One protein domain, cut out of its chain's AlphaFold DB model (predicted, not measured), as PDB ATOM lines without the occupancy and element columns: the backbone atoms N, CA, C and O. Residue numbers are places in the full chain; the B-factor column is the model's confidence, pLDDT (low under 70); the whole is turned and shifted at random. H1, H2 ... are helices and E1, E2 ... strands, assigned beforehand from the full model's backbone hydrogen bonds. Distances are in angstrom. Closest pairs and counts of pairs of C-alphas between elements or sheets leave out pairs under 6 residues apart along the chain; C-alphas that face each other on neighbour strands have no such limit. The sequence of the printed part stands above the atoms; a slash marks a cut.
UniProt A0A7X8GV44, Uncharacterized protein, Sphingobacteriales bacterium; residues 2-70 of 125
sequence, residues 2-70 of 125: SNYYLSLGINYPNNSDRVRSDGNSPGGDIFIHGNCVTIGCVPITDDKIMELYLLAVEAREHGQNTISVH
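What this domain is: This is residues 2 to 70 of the 125 residues of an uncharacterized protein of Sphingobacteriales bacterium (UniProt A0A7X8GV44). A small two-stranded antiparallel ladder, E1 beside E2, has the long helix H2 packed on it through residues 46 to 56, while the chain runs from E1 out to the short helix H1 and back to E2, with H1 at the far end from H2. Residues 34 to 45 form a long loop between E2 and H2, and residues 62 to 70 fold back from the end of H2. The 69 printed residues include two named strands and two named helices, in the order E1, H1, E2, H2; the class is mixed, with under half of the residues in named elements. The whole is only just loose, close to compact, with a radius of gyration of the C-alphas of 13.6 A and spans of 37 by 30 by 18 A.

Where its parts are: E1 is residues 7 to 9, beginning at C-alpha 7 (150.061, 55.571, 29.371), and E2 is residues 31 to 33. H2, residues 46 to 61, is 22.4 A long and ends at C-alpha 61 (146.951, 67.300, 16.985). H1, residues 15 to 20, is 8.7 A long.

How they stand to each other: E1 and E2 are antiparallel, at 164 degrees; N 8 and O 32 are 2.9 A apart and N 32 and O 8 2.8 A, both within hydrogen-bond range. Residues 32 to 33 of E2 also pair, parallel, with residues 42 to 43. The closest C-alphas of E2 and H2 are those of His 33 and Ile 49, 5.9 A apart; those of E1 and H2 are Leu 8 and Tyr 53, 7.1 A. H1 and H2 are apart. In H1 and H2 every O i to N i+4 pair is within hydrogen-bond range.

The domain as a whole: The C-alphas farthest apart, Asp 22 and His 62, are 39.7 A from each other. The printed part has no cut. The link from E2 to H2 is long, 12 residues. The pLDDT is under 70 at residues 2 to 5, 22 to 24 and 37 to 40.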
ATOM      1  N   SER A   2     148.913  56.972  37.956       44.50
ATOM      2  CA  SER A   2     149.740  55.861  37.484       44.50
ATOM      3  C   SER A   2     151.211  56.304  37.485       44.50
ATOM      4  O   SER A   2     151.525  57.359  36.945       44.50
ATOM      5  N   ASN A   3     152.093  55.526  38.120       52.34
ATOM      6  CA  ASN A   3     153.542  55.774  38.175       52.34
ATOM      7  C   ASN A   3     154.282  55.187  36.952       52.34
ATOM      8  O   ASN A   3     155.489  54.957  37.016       52.34
ATOM      9  N   TYR A   4     153.573  54.873  35.862       60.00
ATOM     10  CA  TYR A   4     154.168  54.259  34.674       60.00
ATOM     11  C   TYR A   4     154.703  55.317  33.699       60.00
ATOM     12  O   TYR A   4     154.123  56.393  33.542       60.00
ATOM     13  N   TYR A   5     155.821  55.000  33.040       66.81
ATOM     14  CA  TYR A   5     156.387  55.797  31.954       66.81
ATOM     15  C   TYR A   5     155.418  55.779  30.762       66.81
ATOM     16  O   TYR A   5     155.367  54.792  30.034       66.81
ATOM     17  N   LEU A   6     154.639  56.861  30.613       82.69
ATOM     18  CA  LEU A   6     153.588  57.073  29.604       82.69
ATOM     19  C   LEU A   6     152.450  56.030  29.634       82.69
ATOM     20  O   LEU A   6     152.639  54.839  29.878       82.69
ATOM     21  N   SER A   7     151.216  56.475  29.388       87.88
ATOM     22  CA  SER A   7     150.061  55.571  29.371       87.88
ATOM     23  C   SER A   7     148.913  56.104  28.526       87.88
ATOM     24  O   SER A   7     148.617  57.297  28.572       87.88
ATOM     25  N   LEU A   8     148.225  55.201  27.831       91.81
ATOM     26  CA  LEU A   8     147.020  55.472  27.049       91.81
ATOM     27  C   LEU A   8     145.855  54.667  27.627       91.81
ATOM     28  O   LEU A   8     145.904  53.438  27.651       91.81
ATOM     29  N   GLY A   9     144.823  55.352  28.115       92.44
ATOM     30  CA  GLY A   9     143.618  54.698  28.629       92.44
ATOM     31  C   GLY A   9     142.763  54.150  27.489       92.44
ATOM     32  O   GLY A   9     142.566  54.838  26.486       92.44
ATOM     33  N   ILE A  10     142.244  52.932  27.649       93.81
ATOM     34  CA  ILE A  10     141.251  52.366  26.728       93.81
ATOM     35  C   ILE A  10     139.842  52.531  27.297       93.81
ATOM     36  O   ILE A  10     139.650  52.775  28.485       93.81
ATOM     37  N   ASN A  11     138.830  52.375  26.449       93.44
ATOM     38  CA  ASN A  11     137.430  52.563  26.827       93.44
ATOM     39  C   ASN A  11     136.817  51.353  27.554       93.44
ATOM     40  O   ASN A  11     135.615  51.134  27.429       93.44
ATOM     41  N   TYR A  12     137.620  50.573  28.281       93.00
ATOM     42  CA  TYR A  12     137.118  49.490  29.117       93.00
ATOM     43  C   TYR A  12     136.561  50.054  30.437       93.00
ATOM     44  O   TYR A  12     137.239  50.857  31.083       93.00
ATOM     45  N   PRO A  13     135.374  49.621  30.886       93.25
ATOM     46  CA  PRO A  13     134.442  48.751  30.174       93.25
ATOM     47  C   PRO A  13     133.750  49.503  29.027       93.25
ATOM     48  O   PRO A  13     133.275  50.631  29.199       93.25
ATOM     49  N   ASN A  14     133.630  48.875  27.863       93.38
ATOM     50  CA  ASN A  14     132.810  49.368  26.763       93.38
ATOM     51  C   ASN A  14     131.359  48.844  26.901       93.38
ATOM     52  O   ASN A  14     130.964  48.320  27.944       93.38
ATOM     53  N   ASN A  15     130.514  49.034  25.880       93.75
ATOM     54  CA  ASN A  15     129.122  48.573  25.946       93.75
ATOM     55  C   ASN A  15     128.990  47.040  26.020       93.75
ATOM     56  O   ASN A  15     128.142  46.542  26.749       93.75
ATOM     57  N   SER A  16     129.832  46.303  25.293       94.50
ATOM     58  CA  SER A  16     129.862  44.837  25.312       94.50
ATOM     59  C   SER A  16     130.265  44.337  26.694       94.50
ATOM     60  O   SER A  16     129.563  43.506  27.267       94.50
ATOM     61  N   ASP A  17     131.321  44.923  27.272       93.56
ATOM     62  CA  ASP A  17     131.812  44.564  28.606       93.56
ATOM     63  C   ASP A  17     130.727  44.763  29.671       93.56
ATOM     64  O   ASP A  17     130.509  43.889  30.503       93.56
ATOM     65  N   ARG A  18     129.988  45.880  29.605       92.00
ATOM     66  CA  ARG A  18     128.874  46.161  30.525       92.00
ATOM     67  C   ARG A  18     127.705  45.190  30.383       92.00
ATOM     68  O   ARG A  18     127.074  44.866  31.381       92.00
ATOM     69  N   VAL A  19     127.387  44.756  29.164       92.75
ATOM     70  CA  VAL A  19     126.310  43.778  28.936       92.75
ATOM     71  C   VAL A  19     126.723  42.383  29.412       92.75
ATOM     72  O   VAL A  19     125.877  41.618  29.869       92.75
ATOM     73  N   ARG A  20     128.012  42.047  29.306       89.75
ATOM     74  CA  ARG A  20     128.543  40.706  29.594       89.75
ATOM     75  C   ARG A  20     129.090  40.525  31.003       89.75
ATOM     76  O   ARG A  20     129.346  39.386  31.387       89.75
ATOM     77  N   SER A  21     129.285  41.601  31.760       86.38
ATOM     78  CA  SER A  21     129.749  41.502  33.139       86.38
ATOM     79  C   SER A  21     128.701  40.857  34.042       86.38
ATOM     80  O   SER A  21     127.512  41.160  33.971       86.38
ATOM     81  N   ASP A  22     129.175  40.007  34.939       69.50
ATOM     82  CA  ASP A  22     128.452  39.207  35.928       69.50
ATOM     83  C   ASP A  22     127.885  40.016  37.121       69.50
ATOM     84  O   ASP A  22     127.340  39.443  38.066       69.50
ATOM     85  N   GLY A  23     127.955  41.354  37.078       65.06
ATOM     86  CA  GLY A  23     127.441  42.256  38.113       65.06
ATOM     87  C   GLY A  23     127.647  43.749  37.812       65.06
ATOM     88  O   GLY A  23     128.002  44.135  36.703       65.06
ATOM     89  N   ASN A  24     127.432  44.605  38.824       64.75
ATOM     90  CA  ASN A  24     127.428  46.077  38.701       64.75
ATOM     91  C   ASN A  24     128.801  46.728  38.422       64.75
ATOM     92  O   ASN A  24     128.849  47.932  38.174       64.75
ATOM     93  N   SER A  25     129.905  45.976  38.484       74.25
ATOM     94  CA  SER A  25     131.256  46.551  38.487       74.25
ATOM     95  C   SER A  25     132.243  45.705  37.669       74.25
ATOM     96  O   SER A  25     133.029  44.974  38.266       74.25
ATOM     97  N   PRO A  26     132.279  45.832  36.328       82.38
ATOM     98  CA  PRO A  26     133.290  45.188  35.468       82.38
ATOM     99  C   PRO A  26     134.742  45.626  35.755       82.38
ATOM    100  O   PRO A  26     135.671  45.171  35.102       82.38
ATOM    101  N   GLY A  27     134.961  46.533  36.708       85.31
ATOM    102  CA  GLY A  27     136.230  47.223  36.891       85.31
ATOM    103  C   GLY A  27     136.355  48.412  35.938       85.31
ATOM    104  O   GLY A  27     135.358  48.973  35.481       85.31
ATOM    105  N   GLY A  28     137.589  48.822  35.678       86.75
ATOM    106  CA  GLY A  28     137.927  49.989  34.872       86.75
ATOM    107  C   GLY A  28     139.436  50.200  34.853       86.75
ATOM    108  O   GLY A  28     140.186  49.309  35.248       86.75
ATOM    109  N   ASP A  29     139.867  51.383  34.417       86.19
ATOM    110  CA  ASP A  29     141.269  51.809  34.488       86.19
ATOM    111  C   ASP A  29     142.244  50.845  33.788       86.19
ATOM    112  O   ASP A  29     143.326  50.539  34.292       86.19
ATOM    113  N   ILE A  30     141.868  50.372  32.594       90.25
ATOM    114  CA  ILE A  30     142.764  49.600  31.729       90.25
ATOM    115  C   ILE A  30     143.549  50.563  30.841       90.25
ATOM    116  O   ILE A  30     142.981  51.389  30.121       90.25
ATOM    117  N   PHE A  31     144.873  50.437  30.883       91.81
ATOM    118  CA  PHE A  31     145.798  51.275  30.129       91.81
ATOM    119  C   PHE A  31     146.759  50.422  29.306       91.81
ATOM    120  O   PHE A  31     147.163  49.337  29.725       91.81
ATOM    121  N   ILE A  32     147.177  50.954  28.161       92.56
ATOM    122  CA  ILE A  32     148.394  50.534  27.468       92.56
ATOM    123  C   ILE A  32     149.530  51.379  28.043       92.56
ATOM    124  O   ILE A  32     149.423  52.607  28.047       92.56
ATOM    125  N   HIS A  33     150.585  50.761  28.570       89.88
ATOM    126  CA  HIS A  33     151.673  51.497  29.225       89.88
ATOM    127  C   HIS A  33     153.048  50.833  29.049       89.88
ATOM    128  O   HIS A  33     153.161  49.722  28.526       89.88
ATOM    129  N   GLY A  34     154.102  51.540  29.469       85.56
ATOM    130  CA  GLY A  34     155.477  51.031  29.511       85.56
ATOM    131  C   GLY A  34     155.728  50.043  30.650       85.56
ATOM    132  O   GLY A  34     154.815  49.663  31.373       85.56
ATOM    133  N   ASN A  35     156.979  49.662  30.887       82.88
ATOM    134  CA  ASN A  35     157.368  48.700  31.923       82.88
ATOM    135  C   ASN A  35     156.743  47.296  31.701       82.88
ATOM    136  O   ASN A  35     156.130  47.021  30.670       82.88
ATOM    137  N   CYS A  36     156.950  46.379  32.647       73.75
ATOM    138  CA  CYS A  36     156.566  44.966  32.575       73.75
ATOM    139  C   CYS A  36     155.564  44.552  33.669       73.75
ATOM    140  O   CYS A  36     155.286  43.366  33.835       73.75
ATOM    141  N   VAL A  37     155.049  45.501  34.457       67.38
ATOM    142  CA  VAL A  37     154.139  45.213  35.577       67.38
ATOM    143  C   VAL A  37     152.700  45.217  35.078       67.38
ATOM    144  O   VAL A  37     152.277  46.180  34.454       67.38
ATOM    145  N   THR A  38     151.920  44.180  35.381       67.81
ATOM    146  CA  THR A  38     150.482  44.181  35.090       67.81
ATOM    147  C   THR A  38     149.680  43.491  36.192       67.81
ATOM    148  O   THR A  38     150.061  42.434  36.685       67.81
ATOM    149  N   ILE A  39     148.564  44.116  36.577       59.31
ATOM    150  CA  ILE A  39     147.456  43.510  37.341       59.31
ATOM    151  C   ILE A  39     146.178  43.517  36.457       59.31
ATOM    152  O   ILE A  39     145.075  43.284  36.930       59.31
ATOM    153  N   GLY A  40     146.312  43.798  35.151       69.75
ATOM    154  CA  GLY A  40     145.188  43.910  34.205       69.75
ATOM    155  C   GLY A  40     145.436  44.848  33.013       69.75
ATOM    156  O   GLY A  40     144.737  44.767  32.010       69.75
ATOM    157  N   CYS A  41     146.447  45.716  33.087       83.88
ATOM    158  CA  CYS A  41     146.841  46.605  31.993       83.88
ATOM    159  C   CYS A  41     147.653  45.889  30.893       83.88
ATOM    160  O   CYS A  41     148.083  44.747  31.068       83.88
ATOM    161  N   VAL A  42     147.885  46.579  29.771       87.88
ATOM    162  CA  VAL A  42     148.617  46.074  28.598       87.88
ATOM    163  C   VAL A  42     150.030  46.687  28.552       87.88
ATOM    164  O   VAL A  42     150.217  47.752  27.954       87.88
ATOM    165  N   PRO A  43     151.039  46.055  29.184       90.44
ATOM    166  CA  PRO A  43     152.419  46.518  29.116       90.44
ATOM    167  C   PRO A  43     153.026  46.196  27.747       90.44
ATOM    168  O   PRO A  43     153.016  45.040  27.317       90.44
ATOM    169  N   ILE A  44     153.590  47.199  27.072       91.62
ATOM    170  CA  ILE A  44     154.238  47.015  25.760       91.62
ATOM    171  C   ILE A  44     155.730  47.351  25.740       91.62
ATOM    172  O   ILE A  44     156.304  47.278  24.659       91.62
ATOM    173  N   THR A  45     156.346  47.591  26.907       90.12
ATOM    174  CA  THR A  45     157.722  48.101  27.130       90.12
ATOM    175  C   THR A  45     157.899  49.600  26.850       90.12
ATOM    176  O   THR A  45     157.112  50.205  26.122       90.12
ATOM    177  N   ASP A  46     158.893  50.221  27.501       90.25
ATOM    178  CA  ASP A  46     159.080  51.685  27.524       90.25
ATOM    179  C   ASP A  46     159.381  52.281  26.140       90.25
ATOM    180  O   ASP A  46     158.874  53.343  25.785       90.25
ATOM    181  N   ASP A  47     160.171  51.571  25.338       91.88
ATOM    182  CA  ASP A  47     160.486  51.924  23.955       91.88
ATOM    183  C   ASP A  47     159.227  51.959  23.075       91.88
ATOM    184  O   ASP A  47     159.008  52.934  22.356       91.88
ATOM    185  N   LYS A  48     158.353  50.950  23.179       93.88
ATOM    186  CA  LYS A  48     157.151  50.868  22.332       93.88
ATOM    187  C   LYS A  48     156.048  51.818  22.774       93.88
ATOM    188  O   LYS A  48     155.360  52.377  21.923       93.88
ATOM    189  N   ILE A  49     155.854  52.021  24.084       94.44
ATOM    190  CA  ILE A  49     154.856  52.995  24.550       94.44
ATOM    191  C   ILE A  49     155.261  54.417  24.183       94.44
ATOM    192  O   ILE A  49     154.387  55.218  23.881       94.44
ATOM    193  N   MET A  50     156.559  54.735  24.163       93.31
ATOM    194  CA  MET A  50     157.035  56.048  23.736       93.31
ATOM    195  C   MET A  50     156.644  56.333  22.285       93.31
ATOM    196  O   MET A  50     156.064  57.381  22.006       93.31
ATOM    197  N   GLU A  51     156.911  55.387  21.381       95.75
ATOM    198  CA  GLU A  51     156.528  55.503  19.972       95.75
ATOM    199  C   GLU A  51     155.006  55.598  19.813       95.75
ATOM    200  O   GLU A  51     154.505  56.528  19.184       95.75
ATOM    201  N   LEU A  52     154.255  54.691  20.445       95.50
ATOM    202  CA  LEU A  52     152.795  54.684  20.369       95.50
ATOM    203  C   LEU A  52     152.175  55.973  20.926       95.50
ATOM    204  O   LEU A  52     151.239  56.511  20.339       95.50
ATOM    205  N   TYR A  53     152.684  56.470  22.054       94.81
ATOM    206  CA  TYR A  53     152.204  57.698  22.680       94.81
ATOM    207  C   TYR A  53     152.466  58.906  21.780       94.81
ATOM    208  O   TYR A  53     151.564  59.720  21.591       94.81
ATOM    209  N   LEU A  54     153.657  59.000  21.179       96.00
ATOM    210  CA  LEU A  54     153.982  60.067  20.234       96.00
ATOM    211  C   LEU A  54     153.050  60.026  19.016       96.00
ATOM    212  O   LEU A  54     152.438  61.037  18.694       96.00
ATOM    213  N   LEU A  55     152.857  58.855  18.402       97.06
ATOM    214  CA  LEU A  55     151.928  58.690  17.278       97.06
ATOM    215  C   LEU A  55     150.490  59.079  17.648       97.06
ATOM    216  O   LEU A  55     149.787  59.690  16.844       97.06
ATOM    217  N   ALA A  56     150.046  58.749  18.863       96.50
ATOM    218  CA  ALA A  56     148.720  59.117  19.344       96.50
ATOM    219  C   ALA A  56     148.568  60.635  19.537       96.50
ATOM    220  O   ALA A  56     147.517  61.181  19.202       96.50
ATOM    221  N   VAL A  57     149.602  61.311  20.054       95.56
ATOM    222  CA  VAL A  57     149.634  62.777  20.172       95.56
ATOM    223  C   VAL A  57     149.596  63.419  18.788       95.56
ATOM    224  O   VAL A  57     148.711  64.229  18.534       95.56
ATOM    225  N   GLU A  58     150.466  63.004  17.868       97.50
ATOM    226  CA  GLU A  58     150.493  63.531  16.497       97.50
ATOM    227  C   GLU A  58     149.138  63.348  15.794       97.50
ATOM    228  O   GLU A  58     148.579  64.293  15.240       97.50
ATOM    229  N   ALA A  59     148.535  62.156  15.879       96.75
ATOM    230  CA  ALA A  59     147.221  61.897  15.292       96.75
ATOM    231  C   ALA A  59     146.141  62.841  15.855       96.75
ATOM    232  O   ALA A  59     145.320  63.374  15.104       96.75
ATOM    233  N   ARG A  60     146.150  63.073  17.174       95.81
ATOM    234  CA  ARG A  60     145.218  63.980  17.859       95.81
ATOM    235  C   ARG A  60     145.393  65.430  17.420       95.81
ATOM    236  O   ARG A  60     144.399  66.060  17.066       95.81
ATOM    237  N   GLU A  61     146.627  65.929  17.405       96.62
ATOM    238  CA  GLU A  61     146.951  67.300  16.985       96.62
ATOM    239  C   GLU A  61     146.584  67.547  15.511       96.62
ATOM    240  O   GLU A  61     146.189  68.650  15.133       96.62
ATOM    241  N   HIS A  62     146.601  66.496  14.687       97.50
ATOM    242  CA  HIS A  62     146.172  66.530  13.287       97.50
ATOM    243  C   HIS A  62     144.684  66.196  13.061       97.50
ATOM    244  O   HIS A  62     144.258  65.956  11.929       97.50
ATOM    245  N   GLY A  63     143.859  66.236  14.113       96.62
ATOM    246  CA  GLY A  63     142.397  66.183  14.011       96.62
ATOM    247  C   GLY A  63     141.775  64.787  14.100       96.62
ATOM    248  O   GLY A  63     140.553  64.655  13.991       96.62
ATOM    249  N   GLN A  64     142.564  63.735  14.346       95.88
ATOM    250  CA  GLN A  64     142.034  62.399  14.611       95.88
ATOM    251  C   GLN A  64     141.491  62.317  16.048       95.88
ATOM    252  O   GLN A  64     142.156  61.874  16.981       95.88
ATOM    253  N   ASN A  65     140.235  62.732  16.226       91.69
ATOM    254  CA  ASN A  65     139.573  62.804  17.536       91.69
ATOM    255  C   ASN A  65     139.336  61.445  18.216       91.69
ATOM    256  O   ASN A  65     139.129  61.397  19.430       91.69
ATOM    257  N   THR A  66     139.361  60.351  17.457       91.69
ATOM    258  CA  THR A  66     139.169  58.996  17.978       91.69
ATOM    259  C   THR A  66     140.264  58.092  17.438       91.69
ATOM    260  O   THR A  66     140.472  58.002  16.230       91.69
ATOM    261  N   ILE A  67     140.954  57.401  18.341       93.50
ATOM    262  CA  ILE A  67     141.936  56.372  18.005       93.50
ATOM    263  C   ILE A  67     141.317  55.035  18.401       93.50
ATOM    264  O   ILE A  67     141.123  54.769  19.587       93.50
ATOM    265  N   SER A  68     140.954  54.225  17.409       93.38
ATOM    266  CA  SER A  68     140.384  52.899  17.646       93.38
ATOM    267  C   SER A  68     141.457  51.944  18.155       93.38
ATOM    268  O   SER A  68     142.523  51.821  17.554       93.38
ATOM    269  N   VAL A  69     141.155  51.243  19.245       94.19
ATOM    270  CA  VAL A  69     142.018  50.208  19.821       94.19
ATOM    271  C   VAL A  69     141.271  48.884  19.759       94.19
ATOM    272  O   VAL A  69     140.182  48.761  20.314       94.19
ATOM    273  N   HIS A  70     141.860  47.893  19.094       94.25
ATOM    274  CA  HIS A  70     141.343  46.528  19.040       94.25
ATOM    275  C   HIS A  70     142.342  45.587  19.708       94.25
ATOM    276  O   HIS A  70     143.526  45.593  19.376       94.25
TER     277      HIS A  70